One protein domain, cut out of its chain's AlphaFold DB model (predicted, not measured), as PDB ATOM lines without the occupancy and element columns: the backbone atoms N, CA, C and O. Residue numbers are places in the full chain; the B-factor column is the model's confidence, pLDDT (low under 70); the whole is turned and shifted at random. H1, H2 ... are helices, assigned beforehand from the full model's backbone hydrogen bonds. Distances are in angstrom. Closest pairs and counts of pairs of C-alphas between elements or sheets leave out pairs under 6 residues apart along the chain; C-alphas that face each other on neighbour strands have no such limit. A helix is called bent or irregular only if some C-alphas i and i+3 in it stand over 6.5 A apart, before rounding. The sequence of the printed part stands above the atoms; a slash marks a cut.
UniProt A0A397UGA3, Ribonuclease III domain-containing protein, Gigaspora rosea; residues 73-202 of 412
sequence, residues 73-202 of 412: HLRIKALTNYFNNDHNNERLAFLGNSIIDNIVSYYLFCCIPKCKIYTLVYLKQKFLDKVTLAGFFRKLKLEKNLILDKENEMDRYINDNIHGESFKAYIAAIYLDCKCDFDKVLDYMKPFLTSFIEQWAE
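Overview. This is residues 73 to 202 of the 412 residues of the protein "Ribonuclease III domain-containing protein" of Gigaspora rosea (UniProt A0A397UGA3). This is an elongated body of helices built round H6, which crosses residues 90 to 100 of the long helix H2 nearly at a right angle, while H1 and H4 also pack on H6. H7 folds back from H6 and crosses H2 farther along, H3 folds back from the last part of H2, and H5 lies far from the middle, near H6. The printed part has 130 residues with seven named helices, H1 to H7 in order, and no named strand; the class is all helix. It is compact, with a radius of gyration of the C-alphas of 15.0 A, and spans 49 by 32 by 21 A.

Arrangement. H1, residues 73 to 79, touches the hub H6, residues 160 to 177, at a shallow tilt of 18 degrees, opposite ways; their closest C-alphas, Ala 78 and Ala 169, are 4.8 A apart. Residues 80 to 81 pair with residues 147 to 148, parallel. H2, residues 90 to 111, touches H6 about perpendicular, at 81 degrees, the closest C-alphas being those of Ala 93 and Ala 169, 3.9 A apart. H2 and H3, residues 117 to 127, form a helical hairpin at a steep tilt of 40 degrees, closest at the C-alphas of Leu 108 and Leu 120, 6.2 A. H4, residues 130 to 139, touches H6 at a steep tilt of 66 degrees, closest at the C-alphas of Ala 134 and Gly 164, 4.3 A. H5, residues 150 to 157, is close to H6 but not clearly touching; the closest C-alphas, Arg 156 and Ile 162, are 7.8 A apart. H6 and H7, residues 182 to 200, form a helical hairpin at a shallow tilt of 34 degrees, only just short of steep, closest at the C-alphas of Tyr 175 and Val 185, 6.2 A. H7 touches H2 at a steep tilt of 67 degrees, closest at the C-alphas of Ile 103 and Leu 186, 6.2 A. The helix packing is mostly crossed, but only just, with 2 of 6 touching pairs at a shallow tilt. Every O i to N i+4 pair is within hydrogen-bond range in H3, H4 and H6; H1 has 2 of 3, H2 16 of 18, H7 13 of 15, and H5 0 of 4 but 3 of 5 O i to N i+3 pairs.

Along the chain. H1 begins at C-alpha 73, (13.030, -29.674, 251.421). H2 is 30.6 A long, H6 25.0 A and H7 24.9 A; H3 is 15.3 A, H4 and H5 14.1 A each, and H1 9.9 A. H5 is irregular, with C-alphas 154 and 157 7.5 A apart; H7 is irregular, but only just, with C-alphas 188 and 191 7.0 A apart, and has a kink of 48 degrees near residue 189. H7 ends at C-alpha 200, (38.034, -54.400, 245.711).

Size, cuts and confidence. The two C-alphas farthest apart, Lys 114 and Lys 150, are 49.5 A apart. The printed part has no cut and no long link. Mean pLDDT of the printed part is 91.1; residues 83 to 86 and residue 202 are under 70.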
ATOM      1  N   HIS A  73      14.136 -28.707 251.423       94.50
ATOM      2  CA  HIS A  73      13.030 -29.674 251.421       94.50
ATOM      3  C   HIS A  73      13.405 -30.983 250.715       94.50
ATOM      4  O   HIS A  73      12.956 -32.041 251.147       94.50
ATOM      5  N   LEU A  74      14.279 -30.948 249.696       95.62
ATOM      6  CA  LEU A  74      14.816 -32.166 249.073       95.62
ATOM      7  C   LEU A  74      15.690 -32.959 250.058       95.62
ATOM      8  O   LEU A  74      15.527 -34.171 250.176       95.62
ATOM      9  N   ARG A  75      16.560 -32.277 250.825       95.69
ATOM     10  CA  ARG A  75      17.374 -32.910 251.883       95.69
ATOM     11  C   ARG A  75      16.508 -33.519 252.983       95.69
ATOM     12  O   ARG A  75      16.808 -34.616 253.435       95.69
ATOM     13  N   ILE A  76      15.471 -32.801 253.419       94.69
ATOM     14  CA  ILE A  76      14.527 -33.272 254.438       94.69
ATOM     15  C   ILE A  76      13.792 -34.506 253.911       94.69
ATOM     16  O   ILE A  76      13.923 -35.571 254.505       94.69
ATOM     17  N   LYS A  77      13.123 -34.410 252.752       94.56
ATOM     18  CA  LYS A  77      12.339 -35.521 252.193       94.56
ATOM     19  C   LYS A  77      13.182 -36.767 251.912       94.56
ATOM     20  O   LYS A  77      12.680 -37.862 252.105       94.56
ATOM     21  N   ALA A  78      14.449 -36.635 251.517       96.19
ATOM     22  CA  ALA A  78      15.346 -37.783 251.342       96.19
ATOM     23  C   ALA A  78      15.636 -38.564 252.637       96.19
ATOM     24  O   ALA A  78      15.957 -39.750 252.582       96.19
ATOM     25  N   LEU A  79      15.546 -37.896 253.790       95.25
ATOM     26  CA  LEU A  79      15.864 -38.443 255.110       95.25
ATOM     27  C   LEU A  79      14.605 -38.767 255.940       95.25
ATOM     28  O   LEU A  79      14.730 -39.296 257.041       95.25
ATOM     29  N   THR A  80      13.408 -38.479 255.418       94.00
ATOM     30  CA  THR A  80      12.119 -38.860 256.013       94.00
ATOM     31  C   THR A  80      11.784 -40.309 255.660       94.00
ATOM     32  O   THR A  80      11.346 -40.588 254.544       94.00
ATOM     33  N   ASN A  81      11.945 -41.233 256.607       87.44
ATOM     34  CA  ASN A  81      11.531 -42.628 256.458       87.44
ATOM     35  C   ASN A  81      10.357 -42.897 257.417       87.44
ATOM     36  O   ASN A  81      10.545 -43.132 258.609       87.44
ATOM     37  N   TYR A  82       9.147 -42.751 256.872       76.94
ATOM     38  CA  TYR A  82       7.859 -42.908 257.551       76.94
ATOM     39  C   TYR A  82       7.010 -43.903 256.766       76.94
ATOM     40  O   TYR A  82       6.927 -43.793 255.540       76.94
ATOM     41  N   PHE A  83       6.329 -44.816 257.458       62.62
ATOM     42  CA  PHE A  83       5.525 -45.850 256.790       62.62
ATOM     43  C   PHE A  83       4.137 -45.358 256.343       62.62
ATOM     44  O   PHE A  83       3.589 -45.862 255.371       62.62
ATOM     45  N   ASN A  84       3.577 -44.354 257.028       57.66
ATOM     46  CA  ASN A  84       2.148 -44.018 256.945       57.66
ATOM     47  C   ASN A  84       1.822 -42.675 256.246       57.66
ATOM     48  O   ASN A  84       0.768 -42.103 256.508       57.66
ATOM     49  N   ASN A  85       2.707 -42.119 255.401       61.41
ATOM     50  CA  ASN A  85       2.490 -40.809 254.750       61.41
ATOM     51  C   ASN A  85       3.112 -40.691 253.341       61.41
ATOM     52  O   ASN A  85       4.282 -41.025 253.153       61.41
ATOM     53  N   ASP A  86       2.420 -40.001 252.417       66.56
ATOM     54  CA  ASP A  86       2.863 -39.602 251.051       66.56
ATOM     55  C   ASP A  86       4.144 -38.724 250.989       66.56
ATOM     56  O   ASP A  86       4.546 -38.171 249.951       66.56
ATOM     57  N   HIS A  87       4.769 -38.479 252.136       72.62
ATOM     58  CA  HIS A  87       5.893 -37.564 252.323       72.62
ATOM     59  C   HIS A  87       7.185 -38.281 252.741       72.62
ATOM     60  O   HIS A  87       8.184 -37.612 253.010       72.62
ATOM     61  N   ASN A  88       7.188 -39.617 252.706       88.19
ATOM     62  CA  ASN A  88       8.377 -40.452 252.856       88.19
ATOM     63  C   ASN A  88       9.381 -40.304 251.687       88.19
ATOM     64  O   ASN A  88       9.157 -39.575 250.709       88.19
ATOM     65  N   ASN A  89      10.511 -41.002 251.798       94.38
ATOM     66  CA  ASN A  89      11.613 -40.940 250.845       94.38
ATOM     67  C   ASN A  89      11.537 -41.965 249.695       94.38
ATOM     68  O   ASN A  89      12.353 -41.879 248.778       94.38
ATOM     69  N   GLU A  90      10.555 -42.872 249.660       94.06
ATOM     70  CA  GLU A  90      10.510 -44.006 248.716       94.06
ATOM     71  C   GLU A  90      10.502 -43.567 247.248       94.06
ATOM     72  O   GLU A  90      11.254 -44.091 246.426       94.06
ATOM     73  N   ARG A  91       9.724 -42.532 246.903       95.12
ATOM     74  CA  ARG A  91       9.701 -41.978 245.533       95.12
ATOM     75  C   ARG A  91      11.038 -41.358 245.109       95.12
ATOM     76  O   ARG A  91      11.321 -41.299 243.914       95.12
ATOM     77  N   LEU A  92      11.856 -40.903 246.063       97.00
ATOM     78  CA  LEU A  92      13.234 -40.481 245.804       97.00
ATOM     79  C   LEU A  92      14.173 -41.694 245.745       97.00
ATOM     80  O   LEU A  92      15.049 -41.716 244.890       97.00
ATOM     81  N   ALA A  93      13.990 -42.709 246.592       96.88
ATOM     82  CA  ALA A  93      14.793 -43.933 246.572       96.88
ATOM     83  C   ALA A  93      14.641 -44.704 245.247       96.88
ATOM     84  O   ALA A  93      15.644 -45.096 244.653       96.88
ATOM     85  N   PHE A  94      13.415 -44.809 244.724       97.12
ATOM     86  CA  PHE A  94      13.103 -45.369 243.403       97.12
ATOM     87  C   PHE A  94      13.882 -44.670 242.276       97.12
ATOM     88  O   PHE A  94      14.613 -45.317 241.527       97.12
ATOM     89  N   LEU A  95      13.793 -43.335 242.197       98.19
ATOM     90  CA  LEU A  95      14.541 -42.532 241.222       98.19
ATOM     91  C   LEU A  95      16.065 -42.662 241.429       98.19
ATOM     92  O   LEU A  95      16.830 -42.784 240.473       98.19
ATOM     93  N   GLY A  96      16.504 -42.675 242.688       98.25
ATOM     94  CA  GLY A  96      17.902 -42.806 243.087       98.25
ATOM     95  C   GLY A  96      18.515 -44.142 242.695       98.25
ATOM     96  O   GLY A  96      19.679 -44.179 242.305       98.25
ATOM     97  N   ASN A  97      17.725 -45.217 242.717       97.50
ATOM     98  CA  ASN A  97      18.137 -46.536 242.254       97.50
ATOM     99  C   ASN A  97      18.587 -46.477 240.785       97.50
ATOM    100  O   ASN A  97      19.696 -46.899 240.471       97.50
ATOM    101  N   SER A  98      17.779 -45.877 239.902       98.25
ATOM    102  CA  SER A  98      18.115 -45.709 238.479       98.25
ATOM    103  C   SER A  98      19.297 -44.761 238.239       98.25
ATOM    104  O   SER A  98      20.114 -45.017 237.356       98.25
ATOM    105  N   ILE A  99      19.421 -43.683 239.024       98.31
ATOM    106  CA  ILE A  99      20.540 -42.730 238.910       98.31
ATOM    107  C   ILE A  99      21.862 -43.387 239.318       98.31
ATOM    108  O   ILE A  99      22.848 -43.282 238.588       98.31
ATOM    109  N   ILE A 100      21.895 -44.078 240.464       98.38
ATOM    110  CA  ILE A 100      23.105 -44.757 240.944       98.38
ATOM    111  C   ILE A 100      23.459 -45.915 240.004       98.38
ATOM    112  O   ILE A 100      24.624 -46.043 239.642       98.38
ATOM    113  N   ASP A 101      22.483 -46.704 239.540       97.94
ATOM    114  CA  ASP A 101      22.707 -47.779 238.563       97.94
ATOM    115  C   ASP A 101      23.402 -47.267 237.288       97.94
ATOM    116  O   ASP A 101      24.413 -47.835 236.860       97.94
ATOM    117  N   ASN A 102      22.923 -46.146 236.736       98.06
ATOM    118  CA  ASN A 102      23.511 -45.507 235.561       98.06
ATOM    119  C   ASN A 102      24.934 -44.983 235.844       98.06
ATOM    120  O   ASN A 102      25.870 -45.351 235.136       98.06
ATOM    121  N   ILE A 103      25.117 -44.208 236.923       98.06
ATOM    122  CA  ILE A 103      26.417 -43.645 237.333       98.06
ATOM    123  C   ILE A 103      27.468 -44.740 237.560       98.06
ATOM    124  O   ILE A 103      28.602 -44.609 237.100       98.06
ATOM    125  N   VAL A 104      27.098 -45.830 238.238       96.75
ATOM    126  CA  VAL A 104      27.979 -46.980 238.499       96.75
ATOM    127  C   VAL A 104      28.343 -47.686 237.196       96.75
ATOM    128  O   VAL A 104      29.516 -47.975 236.970       96.75
ATOM    129  N   SER A 105      27.365 -47.914 236.313       96.06
ATOM    130  CA  SER A 105      27.596 -48.546 235.005       96.06
ATOM    131  C   SER A 105      28.554 -47.721 234.141       96.06
ATOM    132  O   SER A 105      29.519 -48.262 233.604       96.06
ATOM    133  N   TYR A 106      28.323 -46.407 234.057       95.94
ATOM    134  CA  TYR A 106      29.165 -45.467 233.319       95.94
ATOM    135  C   TYR A 106      30.588 -45.400 233.888       95.94
ATOM    136  O   TYR A 106      31.562 -45.502 233.140       95.94
ATOM    137  N   TYR A 107      30.726 -45.272 235.212       94.19
ATOM    138  CA  TYR A 107      32.031 -45.175 235.863       94.19
ATOM    139  C   TYR A 107      32.849 -46.463 235.711       94.19
ATOM    140  O   TYR A 107      34.026 -46.390 235.368       94.19
ATOM    141  N   LEU A 108      32.244 -47.643 235.901       88.12
ATOM    142  CA  LEU A 108      32.936 -48.922 235.704       88.12
ATOM    143  C   LEU A 108      33.379 -49.099 234.243       88.12
ATOM    144  O   LEU A 108      34.533 -49.449 234.004       88.12
ATOM    145  N   PHE A 109      32.512 -48.783 233.275       89.00
ATOM    146  CA  PHE A 109      32.853 -48.822 231.848       89.00
ATOM    147  C   PHE A 109      34.046 -47.913 231.502       89.00
ATOM    148  O   PHE A 109      34.953 -48.334 230.785       89.00
ATOM    149  N   CYS A 110      34.083 -46.689 232.040       86.06
ATOM    150  CA  CYS A 110      35.146 -45.726 231.737       86.06
ATOM    151  C   CYS A 110      36.457 -45.985 232.499       86.06
ATOM    152  O   CYS A 110      37.533 -45.729 231.960       86.06
ATOM    153  N   CYS A 111      36.395 -46.444 233.754       81.56
ATOM    154  CA  CYS A 111      37.569 -46.525 234.631       81.56
ATOM    155  C   CYS A 111      38.286 -47.881 234.616       81.56
ATOM    156  O   CYS A 111      39.475 -47.918 234.923       81.56
ATOM    157  N   ILE A 112      37.609 -48.974 234.247       78.81
ATOM    158  CA  ILE A 112      38.226 -50.307 234.097       78.81
ATOM    159  C   ILE A 112      37.906 -50.945 232.725       78.81
ATOM    160  O   ILE A 112      37.439 -52.083 232.662       78.81
ATOM    161  N   PRO A 113      38.204 -50.265 231.595       75.44
ATOM    162  CA  PRO A 113      37.818 -50.704 230.244       75.44
ATOM    163  C   PRO A 113      38.518 -51.989 229.764       75.44
ATOM    164  O   PRO A 113      38.151 -52.535 228.728       75.44
ATOM    165  N   LYS A 114      39.528 -52.476 230.500       75.19
ATOM    166  CA  LYS A 114      40.204 -53.762 230.261       75.19
ATOM    167  C   LYS A 114      39.551 -54.952 230.990       75.19
ATOM    168  O   LYS A 114      40.026 -56.069 230.827       75.19
ATOM    169  N   CYS A 115      38.525 -54.747 231.819       75.19
ATOM    170  CA  CYS A 115      37.855 -55.843 232.526       75.19
ATOM    171  C   CYS A 115      36.803 -56.544 231.654       75.19
ATOM    172  O   CYS A 115      36.005 -55.895 230.975       75.19
ATOM    173  N   LYS A 116      36.703 -57.875 231.774       78.25
ATOM    174  CA  LYS A 116      35.581 -58.649 231.220       78.25
ATOM    175  C   LYS A 116      34.229 -58.159 231.748       78.25
ATOM    176  O   LYS A 116      34.092 -57.768 232.906       78.25
ATOM    177  N   ILE A 117      33.190 -58.303 230.922       81.31
ATOM    178  CA  ILE A 117      31.811 -57.906 231.254       81.31
ATOM    179  C   ILE A 117      31.288 -58.521 232.563       81.31
ATOM    180  O   ILE A 117      30.599 -57.834 233.313       81.31
ATOM    181  N   TYR A 118      31.659 -59.767 232.898       79.00
ATOM    182  CA  TYR A 118      31.253 -60.383 234.169       79.00
ATOM    183  C   TYR A 118      31.801 -59.614 235.383       79.00
ATOM    184  O   TYR A 118      31.103 -59.495 236.386       79.00
ATOM    185  N   THR A 119      33.000 -59.033 235.278       80.31
ATOM    186  CA  THR A 119      33.631 -58.232 236.335       80.31
ATOM    187  C   THR A 119      32.922 -56.893 236.505       80.31
ATOM    188  O   THR A 119      32.625 -56.501 237.631       80.31
ATOM    189  N   LEU A 120      32.540 -56.241 235.401       81.50
ATOM    190  CA  LEU A 120      31.740 -55.009 235.442       81.50
ATOM    191  C   LEU A 120      30.362 -55.252 236.082       81.50
ATOM    192  O   LEU A 120      29.951 -54.501 236.966       81.50
ATOM    193  N   VAL A 121      29.663 -56.322 235.679       85.75
ATOM    194  CA  VAL A 121      28.346 -56.697 236.229       85.75
ATOM    195  C   VAL A 121      28.438 -57.049 237.715       85.75
ATOM    196  O   VAL A 121      27.609 -56.594 238.501       85.75
ATOM    197  N   TYR A 122      29.457 -57.807 238.119       85.88
ATOM    198  CA  TYR A 122      29.646 -58.222 239.508       85.88
ATOM    199  C   TYR A 122      29.973 -57.041 240.434       85.88
ATOM    200  O   TYR A 122      29.332 -56.868 241.473       85.88
ATOM    201  N   LEU A 123      30.919 -56.177 240.039       87.44
ATOM    202  CA  LEU A 123      31.265 -54.971 240.802       87.44
ATOM    203  C   LEU A 123      30.084 -53.999 240.887       87.44
ATOM    204  O   LEU A 123      29.858 -53.411 241.943       87.44
ATOM    205  N   LYS A 124      29.285 -53.879 239.818       93.25
ATOM    206  CA  LYS A 124      28.025 -53.126 239.826       93.25
ATOM    207  C   LYS A 124      27.035 -53.689 240.850       93.25
ATOM    208  O   LYS A 124      26.502 -52.923 241.648       93.25
ATOM    209  N   GLN A 125      26.804 -55.004 240.851       92.06
ATOM    210  CA  GLN A 125      25.889 -55.660 241.795       92.06
ATOM    211  C   GLN A 125      26.326 -55.469 243.252       92.06
ATOM    212  O   GLN A 125      25.491 -55.126 244.080       92.06
ATOM    213  N   LYS A 126      27.624 -55.616 243.553       92.44
ATOM    214  CA  LYS A 126      28.179 -55.364 244.894       92.44
ATOM    215  C   LYS A 126      28.106 -53.880 245.288       92.44
ATOM    216  O   LYS A 126      27.731 -53.575 246.410       92.44
ATOM    217  N   PHE A 127      28.379 -52.931 244.384       94.38
ATOM    218  CA  PHE A 127      28.246 -51.498 244.708       94.38
ATOM    219  C   PHE A 127      26.798 -51.114 245.045       94.38
ATOM    220  O   PHE A 127      26.553 -50.304 245.939       94.38
ATOM    221  N   LEU A 128      25.843 -51.687 244.309       95.19
ATOM    222  CA  LEU A 128      24.408 -51.486 244.507       95.19
ATOM    223  C   LEU A 128      23.834 -52.318 245.667       95.19
ATOM    224  O   LEU A 128      22.641 -52.190 245.953       95.19
ATOM    225  N   ASP A 129      24.639 -53.156 246.333       93.50
ATOM    226  CA  ASP A 129      24.154 -53.947 247.455       93.50
ATOM    227  C   ASP A 129      23.843 -53.075 248.679       93.50
ATOM    228  O   ASP A 129      24.404 -52.000 248.917       93.50
ATOM    229  N   LYS A 130      22.860 -53.541 249.450       93.94
ATOM    230  CA  LYS A 130      22.282 -52.794 250.566       93.94
ATOM    231  C   LYS A 130      23.331 -52.401 251.610       93.94
ATOM    232  O   LYS A 130      23.293 -51.282 252.117       93.94
ATOM    233  N   VAL A 131      24.253 -53.313 251.918       93.12
ATOM    234  CA  VAL A 131      25.278 -53.138 252.959       93.12
ATOM    235  C   VAL A 131      26.289 -52.077 252.520       93.12
ATOM    236  O   VAL A 131      26.649 -51.197 253.304       93.12
ATOM    237  N   THR A 132      26.674 -52.087 251.244       95.31
ATOM    238  CA  THR A 132      27.571 -51.098 250.642       95.31
ATOM    239  C   THR A 132      26.946 -49.700 250.634       95.31
ATOM    240  O   THR A 132      27.559 -48.750 251.135       95.31
ATOM    241  N   LEU A 133      25.698 -49.563 250.165       97.38
ATOM    242  CA  LEU A 133      24.980 -48.280 250.167       97.38
ATOM    243  C   LEU A 133      24.730 -47.756 251.596       97.38
ATOM    244  O   LEU A 133      24.927 -46.568 251.866       97.38
ATOM    245  N   ALA A 134      24.391 -48.637 252.542       96.75
ATOM    246  CA  ALA A 134      24.279 -48.288 253.958       96.75
ATOM    247  C   ALA A 134      25.630 -47.860 254.564       96.75
ATOM    248  O   ALA A 134      25.703 -46.902 255.339       96.75
ATOM    249  N   GLY A 135      26.727 -48.508 254.171       95.06
ATOM    250  CA  GLY A 135      28.090 -48.101 254.509       95.06
ATOM    251  C   GLY A 135      28.428 -46.695 254.001       95.06
ATOM    252  O   GLY A 135      29.031 -45.904 254.729       95.06
ATOM    253  N   PHE A 136      27.996 -46.332 252.790       96.19
ATOM    254  CA  PHE A 136      28.157 -44.976 252.253       96.19
ATOM    255  C   PHE A 136      27.316 -43.931 253.005       96.19
ATOM    256  O   PHE A 136      27.809 -42.829 253.261       96.19
ATOM    257  N   PHE A 137      26.102 -44.282 253.440       96.44
ATOM    258  CA  PHE A 137      25.278 -43.432 254.306       96.44
ATOM    259  C   PHE A 137      25.974 -43.125 255.643       96.44
ATOM    260  O   PHE A 137      26.116 -41.957 256.018       96.44
ATOM    261  N   ARG A 138      26.515 -44.156 256.310       94.25
ATOM    262  CA  ARG A 138      27.299 -44.008 257.552       94.25
ATOM    263  C   ARG A 138      28.599 -43.215 257.336       94.25
ATOM    264  O   ARG A 138      28.940 -42.356 258.151       94.25
ATOM    265  N   LYS A 139      29.297 -43.392 256.199       92.94
ATOM    266  CA  LYS A 139      30.466 -42.558 255.819       92.94
ATOM    267  C   LYS A 139      30.119 -41.052 255.767       92.94
ATOM    268  O   LYS A 139      30.990 -40.236 256.068       92.94
ATOM    269  N   LEU A 140      28.872 -40.678 255.443       94.50
ATOM    270  CA  LEU A 140      28.384 -39.286 255.424       94.50
ATOM    271  C   LEU A 140      27.874 -38.751 256.777       94.50
ATOM    272  O   LEU A 140      27.649 -37.540 256.894       94.50
ATOM    273  N   LYS A 141      27.713 -39.601 257.798       94.00
ATOM    274  CA  LYS A 141      27.197 -39.250 259.136       94.00
ATOM    275  C   LYS A 141      25.789 -38.619 259.122       94.00
ATOM    276  O   LYS A 141      25.573 -37.541 259.693       94.00
ATOM    277  N   LEU A 142      24.864 -39.251 258.392       94.62
ATOM    278  CA  LEU A 142      23.476 -38.811 258.168       94.62
ATOM    279  C   LEU A 142      22.432 -39.485 259.085       94.62
ATOM    280  O   LEU A 142      21.289 -39.041 259.113       94.62
ATOM    281  N   GLU A 143      22.812 -40.489 259.878       94.50
ATOM    282  CA  GLU A 143      21.960 -41.273 260.794       94.50
ATOM    283  C   GLU A 143      21.179 -40.366 261.761       94.50
ATOM    284  O   GLU A 143      19.955 -40.417 261.876       94.50
ATOM    285  N   LYS A 144      21.889 -39.414 262.373       93.00
ATOM    286  CA  LYS A 144      21.346 -38.358 263.248       93.00
ATOM    287  C   LYS A 144      20.442 -37.328 262.544       93.00
ATOM    288  O   LYS A 144      19.974 -36.390 263.180       93.00
ATOM    289  N   ASN A 145      20.299 -37.413 261.222       93.25
ATOM    290  CA  ASN A 145      19.462 -36.531 260.409       93.25
ATOM    291  C   ASN A 145      18.286 -37.266 259.746       93.25
ATOM    292  O   ASN A 145      17.493 -36.602 259.084       93.25
ATOM    293  N   LEU A 146      18.146 -38.582 259.954       94.25
ATOM    294  CA  LEU A 146      16.922 -39.316 259.633       94.25
ATOM    295  C   LEU A 146      15.737 -38.776 260.446       94.25
ATOM    296  O   LEU A 146      15.894 -38.418 261.618       94.25
ATOM    297  N   ILE A 147      14.554 -38.761 259.843       92.88
ATOM    298  CA  ILE A 147      13.283 -38.444 260.498       92.88
ATOM    299  C   ILE A 147      12.431 -39.707 260.399       92.88
ATOM    300  O   ILE A 147      12.149 -40.156 259.287       92.88
ATOM    301  N   LEU A 148      12.109 -40.299 261.547       90.62
ATOM    302  CA  LEU A 148      11.582 -41.657 261.674       90.62
ATOM    303  C   LEU A 148      10.285 -41.657 262.493       90.62
ATOM    304  O   LEU A 148      10.099 -40.818 263.376       90.62
ATOM    305  N   ASP A 149       9.420 -42.639 262.244       87.88
ATOM    306  CA  ASP A 149       8.364 -43.008 263.192       87.88
ATOM    307  C   ASP A 149       8.976 -43.428 264.547       87.88
ATOM    308  O   ASP A 149      10.056 -44.021 264.591       87.88
ATOM    309  N   LYS A 150       8.281 -43.154 265.664       84.75
ATOM    310  CA  LYS A 150       8.790 -43.402 267.037       84.75
ATOM    311  C   LYS A 150       9.256 -44.841 267.270       84.75
ATOM    312  O   LYS A 150      10.202 -45.065 268.017       84.75
ATOM    313  N   GLU A 151       8.577 -45.795 266.644       85.12
ATOM    314  CA  GLU A 151       8.860 -47.231 266.726       85.12
ATOM    315  C   GLU A 151      10.208 -47.587 266.073       85.12
ATOM    316  O   GLU A 151      10.904 -48.487 266.536       85.12
ATOM    317  N   ASN A 152      10.631 -46.809 265.070       85.31
ATOM    318  CA  ASN A 152      11.853 -47.014 264.291       85.31
ATOM    319  C   ASN A 152      13.064 -46.214 264.818       85.31
ATOM    320  O   ASN A 152      14.150 -46.294 264.245       85.31
ATOM    321  N   GLU A 153      12.941 -45.452 265.913       88.00
ATOM    322  CA  GLU A 153      14.064 -44.670 266.470       88.00
ATOM    323  C   GLU A 153      15.244 -45.544 266.936       88.00
ATOM    324  O   GLU A 153      16.398 -45.118 266.857       88.00
ATOM    325  N   MET A 154      14.987 -46.789 267.353       87.12
ATOM    326  CA  MET A 154      16.039 -47.757 267.703       87.12
ATOM    327  C   MET A 154      16.876 -48.184 266.487       87.12
ATOM    328  O   MET A 154      18.076 -48.434 266.609       87.12
ATOM    329  N   ASP A 155      16.269 -48.200 265.300       87.12
ATOM    330  CA  ASP A 155      16.898 -48.641 264.055       87.12
ATOM    331  C   ASP A 155      17.846 -47.596 263.444       87.12
ATOM    332  O   ASP A 155      18.685 -47.940 262.606       87.12
ATOM    333  N   ARG A 156      17.761 -46.340 263.910       92.50
ATOM    334  CA  ARG A 156      18.449 -45.133 263.410       92.50
ATOM    335  C   ARG A 156      19.936 -45.290 263.074       92.50
ATOM    336  O   ARG A 156      20.423 -44.549 262.228       92.50
ATOM    337  N   TYR A 157      20.658 -46.182 263.751       90.94
ATOM    338  CA  TYR A 157      22.101 -46.398 263.563       90.94
ATOM    339  C   TYR A 157      22.462 -47.802 263.045       90.94
ATOM    340  O   TYR A 157      23.587 -48.022 262.579       90.94
ATOM    341  N   ILE A 158      21.518 -48.746 263.079       89.50
ATOM    342  CA  ILE A 158      21.762 -50.172 262.818       89.50
ATOM    343  C   ILE A 158      21.106 -50.678 261.528       89.50
ATOM    344  O   ILE A 158      21.701 -51.520 260.860       89.50
ATOM    345  N   ASN A 159      19.950 -50.148 261.121       92.44
ATOM    346  CA  ASN A 159      19.163 -50.739 260.039       92.44
ATOM    347  C   ASN A 159      19.692 -50.370 258.637       92.44
ATOM    348  O   ASN A 159      19.490 -49.266 258.123       92.44
ATOM    349  N   ASP A 160      20.331 -51.343 257.983       94.25
ATOM    350  CA  ASP A 160      20.843 -51.219 256.615       94.25
ATOM    351  C   ASP A 160      19.758 -51.000 255.549       94.25
ATOM    352  O   ASP A 160      20.058 -50.410 254.513       94.25
ATOM    353  N   ASN A 161      18.504 -51.423 255.769       92.88
ATOM    354  CA  ASN A 161      17.399 -51.118 254.848       92.88
ATOM    355  C   ASN A 161      17.153 -49.601 254.836       92.88
ATOM    356  O   ASN A 161      17.182 -48.972 253.778       92.88
ATOM    357  N   ILE A 162      16.980 -49.008 256.025       93.75
ATOM    358  CA  ILE A 162      16.734 -47.568 256.184       93.75
ATOM    359  C   ILE A 162      17.913 -46.771 255.622       93.75
ATOM    360  O   ILE A 162      17.701 -45.820 254.870       93.75
ATOM    361  N   HIS A 163      19.150 -47.166 255.926       96.38
ATOM    362  CA  HIS A 163      20.345 -46.490 255.422       96.38
ATOM    363  C   HIS A 163      20.540 -46.618 253.905       96.38
ATOM    364  O   HIS A 163      20.858 -45.621 253.256       96.38
ATOM    365  N   GLY A 164      20.343 -47.809 253.333       96.50
ATOM    366  CA  GLY A 164      20.496 -48.054 251.897       96.50
ATOM    367  C   GLY A 164      19.489 -47.260 251.063       96.50
ATOM    368  O   GLY A 164      19.884 -46.521 250.160       96.50
ATOM    369  N   GLU A 165      18.200 -47.324 251.410       95.69
ATOM    370  CA  GLU A 165      17.159 -46.569 250.699       95.69
ATOM    371  C   GLU A 165      17.281 -45.056 250.933       95.69
ATOM    372  O   GLU A 165      17.149 -44.274 249.990       95.69
ATOM    373  N   SER A 166      17.652 -44.620 252.145       96.75
ATOM    374  CA  SER A 166      17.922 -43.198 252.408       96.75
ATOM    375  C   SER A 166      19.148 -42.684 251.648       96.75
ATOM    376  O   SER A 166      19.166 -41.519 251.257       96.75
ATOM    377  N   PHE A 167      20.152 -43.525 251.364       98.12
ATOM    378  CA  PHE A 167      21.261 -43.152 250.481       98.12
ATOM    379  C   PHE A 167      20.792 -42.973 249.031       98.12
ATOM    380  O   PHE A 167      21.094 -41.944 248.427       98.12
ATOM    381  N   LYS A 168      19.989 -43.904 248.489       98.25
ATOM    382  CA  LYS A 168      19.385 -43.750 247.151       98.25
ATOM    383  C   LYS A 168      18.569 -42.459 247.062       98.25
ATOM    384  O   LYS A 168      18.791 -41.649 246.161       98.25
ATOM    385  N   ALA A 169      17.690 -42.224 248.037       98.12
ATOM    386  CA  ALA A 169      16.873 -41.018 248.108       98.12
ATOM    387  C   ALA A 169      17.711 -39.736 248.225       98.12
ATOM    388  O   ALA A 169      17.373 -38.719 247.618       98.12
ATOM    389  N   TYR A 170      18.827 -39.783 248.955       98.38
ATOM    390  CA  TYR A 170      19.764 -38.669 249.085       98.38
ATOM    391  C   TYR A 170      20.462 -38.348 247.755       98.38
ATOM    392  O   TYR A 170      20.528 -37.177 247.383       98.38
ATOM    393  N   ILE A 171      20.902 -39.352 246.986       98.62
ATOM    394  CA  ILE A 171      21.477 -39.130 245.646       98.62
ATOM    395  C   ILE A 171      20.426 -38.595 244.657       98.62
ATOM    396  O   ILE A 171      20.720 -37.661 243.911       98.62
ATOM    397  N   ALA A 172      19.183 -39.089 244.695       98.62
ATOM    398  CA  ALA A 172      18.089 -38.521 243.898       98.62
ATOM    399  C   ALA A 172      17.782 -37.062 244.269       98.62
ATOM    400  O   ALA A 172      17.558 -36.223 243.397       98.62
ATOM    401  N   ALA A 173      17.811 -36.732 245.560       98.44
ATOM    402  CA  ALA A 173      17.641 -35.366 246.030       98.44
ATOM    403  C   ALA A 173      18.777 -34.445 245.551       98.44
ATOM    404  O   ALA A 173      18.496 -33.311 245.168       98.44
ATOM    405  N   ILE A 174      20.031 -34.921 245.507       98.56
ATOM    406  CA  ILE A 174      21.152 -34.182 244.897       98.56
ATOM    407  C   ILE A 174      20.904 -33.965 243.401       98.56
ATOM    408  O   ILE A 174      21.048 -32.840 242.928       98.56
ATOM    409  N   TYR A 175      20.490 -35.007 242.671       98.62
ATOM    410  CA  TYR A 175      20.184 -34.927 241.240       98.62
ATOM    411  C   TYR A 175      19.093 -33.888 240.933       98.62
ATOM    412  O   TYR A 175      19.211 -33.112 239.990       98.62
ATOM    413  N   LEU A 176      18.057 -33.792 241.767       98.44
ATOM    414  CA  LEU A 176      17.031 -32.756 241.624       98.44
ATOM    415  C   LEU A 176      17.552 -31.356 242.021       98.44
ATOM    416  O   LEU A 176      17.269 -30.379 241.326       98.44
ATOM    417  N   ASP A 177      18.368 -31.241 243.075       98.44
ATOM    418  CA  ASP A 177      18.973 -29.975 243.539       98.44
ATOM    419  C   ASP A 177      20.004 -29.390 242.546       98.44
ATOM    420  O   ASP A 177      20.165 -28.165 242.441       98.44
ATOM    421  N   CYS A 178      20.674 -30.245 241.763       97.62
ATOM    422  CA  CYS A 178      21.575 -29.836 240.684       97.62
ATOM    423  C   CYS A 178      20.876 -29.562 239.336       97.62
ATOM    424  O   CYS A 178      21.555 -29.107 238.419       97.62
ATOM    425  N   LYS A 179      19.544 -29.732 239.237       97.56
ATOM    426  CA  LYS A 179      18.725 -29.659 238.002       97.56
ATOM    427  C   LYS A 179      18.984 -30.792 236.991       97.56
ATOM    428  O   LYS A 179      19.152 -30.535 235.802       97.56
ATOM    429  N   CYS A 180      18.981 -32.036 237.460       97.56
ATOM    430  CA  CYS A 180      19.172 -33.256 236.663       97.56
ATOM    431  C   CYS A 180      20.552 -33.357 235.975       97.56
ATOM    432  O   CYS A 180      20.723 -34.056 234.978       97.56
ATOM    433  N   ASP A 181      21.545 -32.660 236.527       97.81
ATOM    434  CA  ASP A 181      22.910 -32.551 236.017       97.81
ATOM    435  C   ASP A 181      23.729 -33.794 236.405       97.81
ATOM    436  O   ASP A 181      24.167 -33.937 237.551       97.81
ATOM    437  N   PHE A 182      23.883 -34.716 235.449       96.94
ATOM    438  CA  PHE A 182      24.567 -36.000 235.635       96.94
ATOM    439  C   PHE A 182      26.008 -35.831 236.121       96.94
ATOM    440  O   PHE A 182      26.392 -36.464 237.104       96.94
ATOM    441  N   ASP A 183      26.786 -34.946 235.489       97.12
ATOM    442  CA  ASP A 183      28.208 -34.771 235.791       97.12
ATOM    443  C   ASP A 183      28.439 -34.293 237.229       97.12
ATOM    444  O   ASP A 183      29.348 -34.782 237.897       97.12
ATOM    445  N   LYS A 184      27.575 -33.419 237.768       97.75
ATOM    446  CA  LYS A 184      27.642 -33.006 239.183       97.75
ATOM    447  C   LYS A 184      27.348 -34.141 240.159       97.75
ATOM    448  O   LYS A 184      27.950 -34.173 241.234       97.75
ATOM    449  N   VAL A 185      26.446 -35.065 239.820       98.12
ATOM    450  CA  VAL A 185      26.181 -36.237 240.673       98.12
ATOM    451  C   VAL A 185      27.295 -37.271 240.531       98.12
ATOM    452  O   VAL A 185      27.730 -37.823 241.537       98.12
ATOM    453  N   LEU A 186      27.825 -37.473 239.323       96.94
ATOM    454  CA  LEU A 186      29.007 -38.295 239.083       96.94
ATOM    455  C   LEU A 186      30.216 -37.763 239.870       96.94
ATOM    456  O   LEU A 186      30.865 -38.540 240.563       96.94
ATOM    457  N   ASP A 187      30.491 -36.456 239.846       95.81
ATOM    458  CA  ASP A 187      31.559 -35.825 240.635       95.81
ATOM    459  C   ASP A 187      31.363 -35.987 242.147       95.81
ATOM    460  O   ASP A 187      32.331 -36.218 242.875       95.81
ATOM    461  N   TYR A 188      30.119 -35.931 242.629       97.25
ATOM    462  CA  TYR A 188      29.803 -36.227 244.028       97.25
ATOM    463  C   TYR A 188      29.976 -37.716 244.374       97.25
ATOM    464  O   TYR A 188      30.401 -38.053 245.481       97.25
ATOM    465  N   MET A 189      29.675 -38.612 243.431       97.00
ATOM    466  CA  MET A 189      29.767 -40.064 243.599       97.00
ATOM    467  C   MET A 189      31.191 -40.609 243.430       97.00
ATOM    468  O   MET A 189      31.516 -41.622 244.053       97.00
ATOM    469  N   LYS A 190      32.061 -39.938 242.656       93.81
ATOM    470  CA  LYS A 190      33.457 -40.345 242.385       93.81
ATOM    471  C   LYS A 190      34.200 -40.807 243.651       93.81
ATOM    472  O   LYS A 190      34.685 -41.930 243.631       93.81
ATOM    473  N   PRO A 191      34.226 -40.073 244.784       93.50
ATOM    474  CA  PRO A 191      34.909 -40.529 246.000       93.50
ATOM    475  C   PRO A 191      34.401 -41.857 246.587       93.50
ATOM    476  O   PRO A 191      35.188 -42.582 247.189       93.50
ATOM    477  N   PHE A 192      33.116 -42.190 246.422       94.56
ATOM    478  CA  PHE A 192      32.565 -43.486 246.838       94.56
ATOM    479  C   PHE A 192      32.955 -44.589 245.849       94.56
ATOM    480  O   PHE A 192      33.389 -45.658 246.268       94.56
ATOM    481  N   LEU A 193      32.841 -44.304 244.547       92.81
ATOM    482  CA  LEU A 193      33.183 -45.213 243.451       92.81
ATOM    483  C   LEU A 193      34.675 -45.584 243.465       92.81
ATOM    484  O   LEU A 193      35.013 -46.763 243.415       92.81
ATOM    485  N   THR A 194      35.568 -44.598 243.606       88.94
ATOM    486  CA  THR A 194      37.013 -44.824 243.741       88.94
ATOM    487  C   THR A 194      37.319 -45.614 245.016       88.94
ATOM    488  O   THR A 194      37.910 -46.683 244.914       88.94
ATOM    489  N   SER A 195      36.805 -45.186 246.182       88.94
ATOM    490  CA  SER A 195      36.997 -45.900 247.461       88.94
ATOM    491  C   SER A 195      36.499 -47.346 247.431       88.94
ATOM    492  O   SER A 195      36.990 -48.150 248.217       88.94
ATOM    493  N   PHE A 196      35.507 -47.669 246.601       89.75
ATOM    494  CA  PHE A 196      34.998 -49.027 246.445       89.75
ATOM    495  C   PHE A 196      35.914 -49.874 245.552       89.75
ATOM    496  O   PHE A 196      36.284 -50.974 245.952       89.75
ATOM    497  N   ILE A 197      36.331 -49.369 244.383       84.31
ATOM    498  CA  ILE A 197      37.243 -50.112 243.492       84.31
ATOM    499  C   ILE A 197      38.626 -50.291 244.137       84.31
ATOM    500  O   ILE A 197      39.194 -51.372 244.023       84.31
ATOM    501  N   GLU A 198      39.139 -49.284 244.853       82.44
ATOM    502  CA  GLU A 198      40.389 -49.382 245.626       82.44
ATOM    503  C   GLU A 198      40.323 -50.554 246.619       82.44
ATOM    504  O   GLU A 198      41.168 -51.443 246.565       82.44
ATOM    505  N   GLN A 199      39.254 -50.631 247.423       83.25
ATOM    506  CA  GLN A 199      39.016 -51.750 248.344       83.25
ATOM    507  C   GLN A 199      38.918 -53.097 247.604       83.25
ATOM    508  O   GLN A 199      39.570 -54.066 247.986       83.25
ATOM    509  N   TRP A 200      38.165 -53.171 246.505       81.25
ATOM    510  CA  TRP A 200      38.034 -54.400 245.711       81.25
ATOM    511  C   TRP A 200      39.329 -54.853 245.019       81.25
ATOM    512  O   TRP A 200      39.472 -56.041 244.732       81.25
ATOM    513  N   ALA A 201      40.284 -53.947 244.807       71.81
ATOM    514  CA  ALA A 201      41.627 -54.250 244.318       71.81
ATOM    515  C   ALA A 201      42.654 -54.506 245.446       71.81
ATOM    516  O   ALA A 201      43.838 -54.673 245.153       71.81
ATOM    517  N   GLU A 202      42.232 -54.507 246.717       68.50
ATOM    518  CA  GLU A 202      43.093 -54.677 247.906       68.50
ATOM    519  C   GLU A 202      42.704 -55.888 248.770       68.50
ATOM    520  O   GLU A 202      43.584 -56.516 249.355       68.50
TER     521      GLU A 202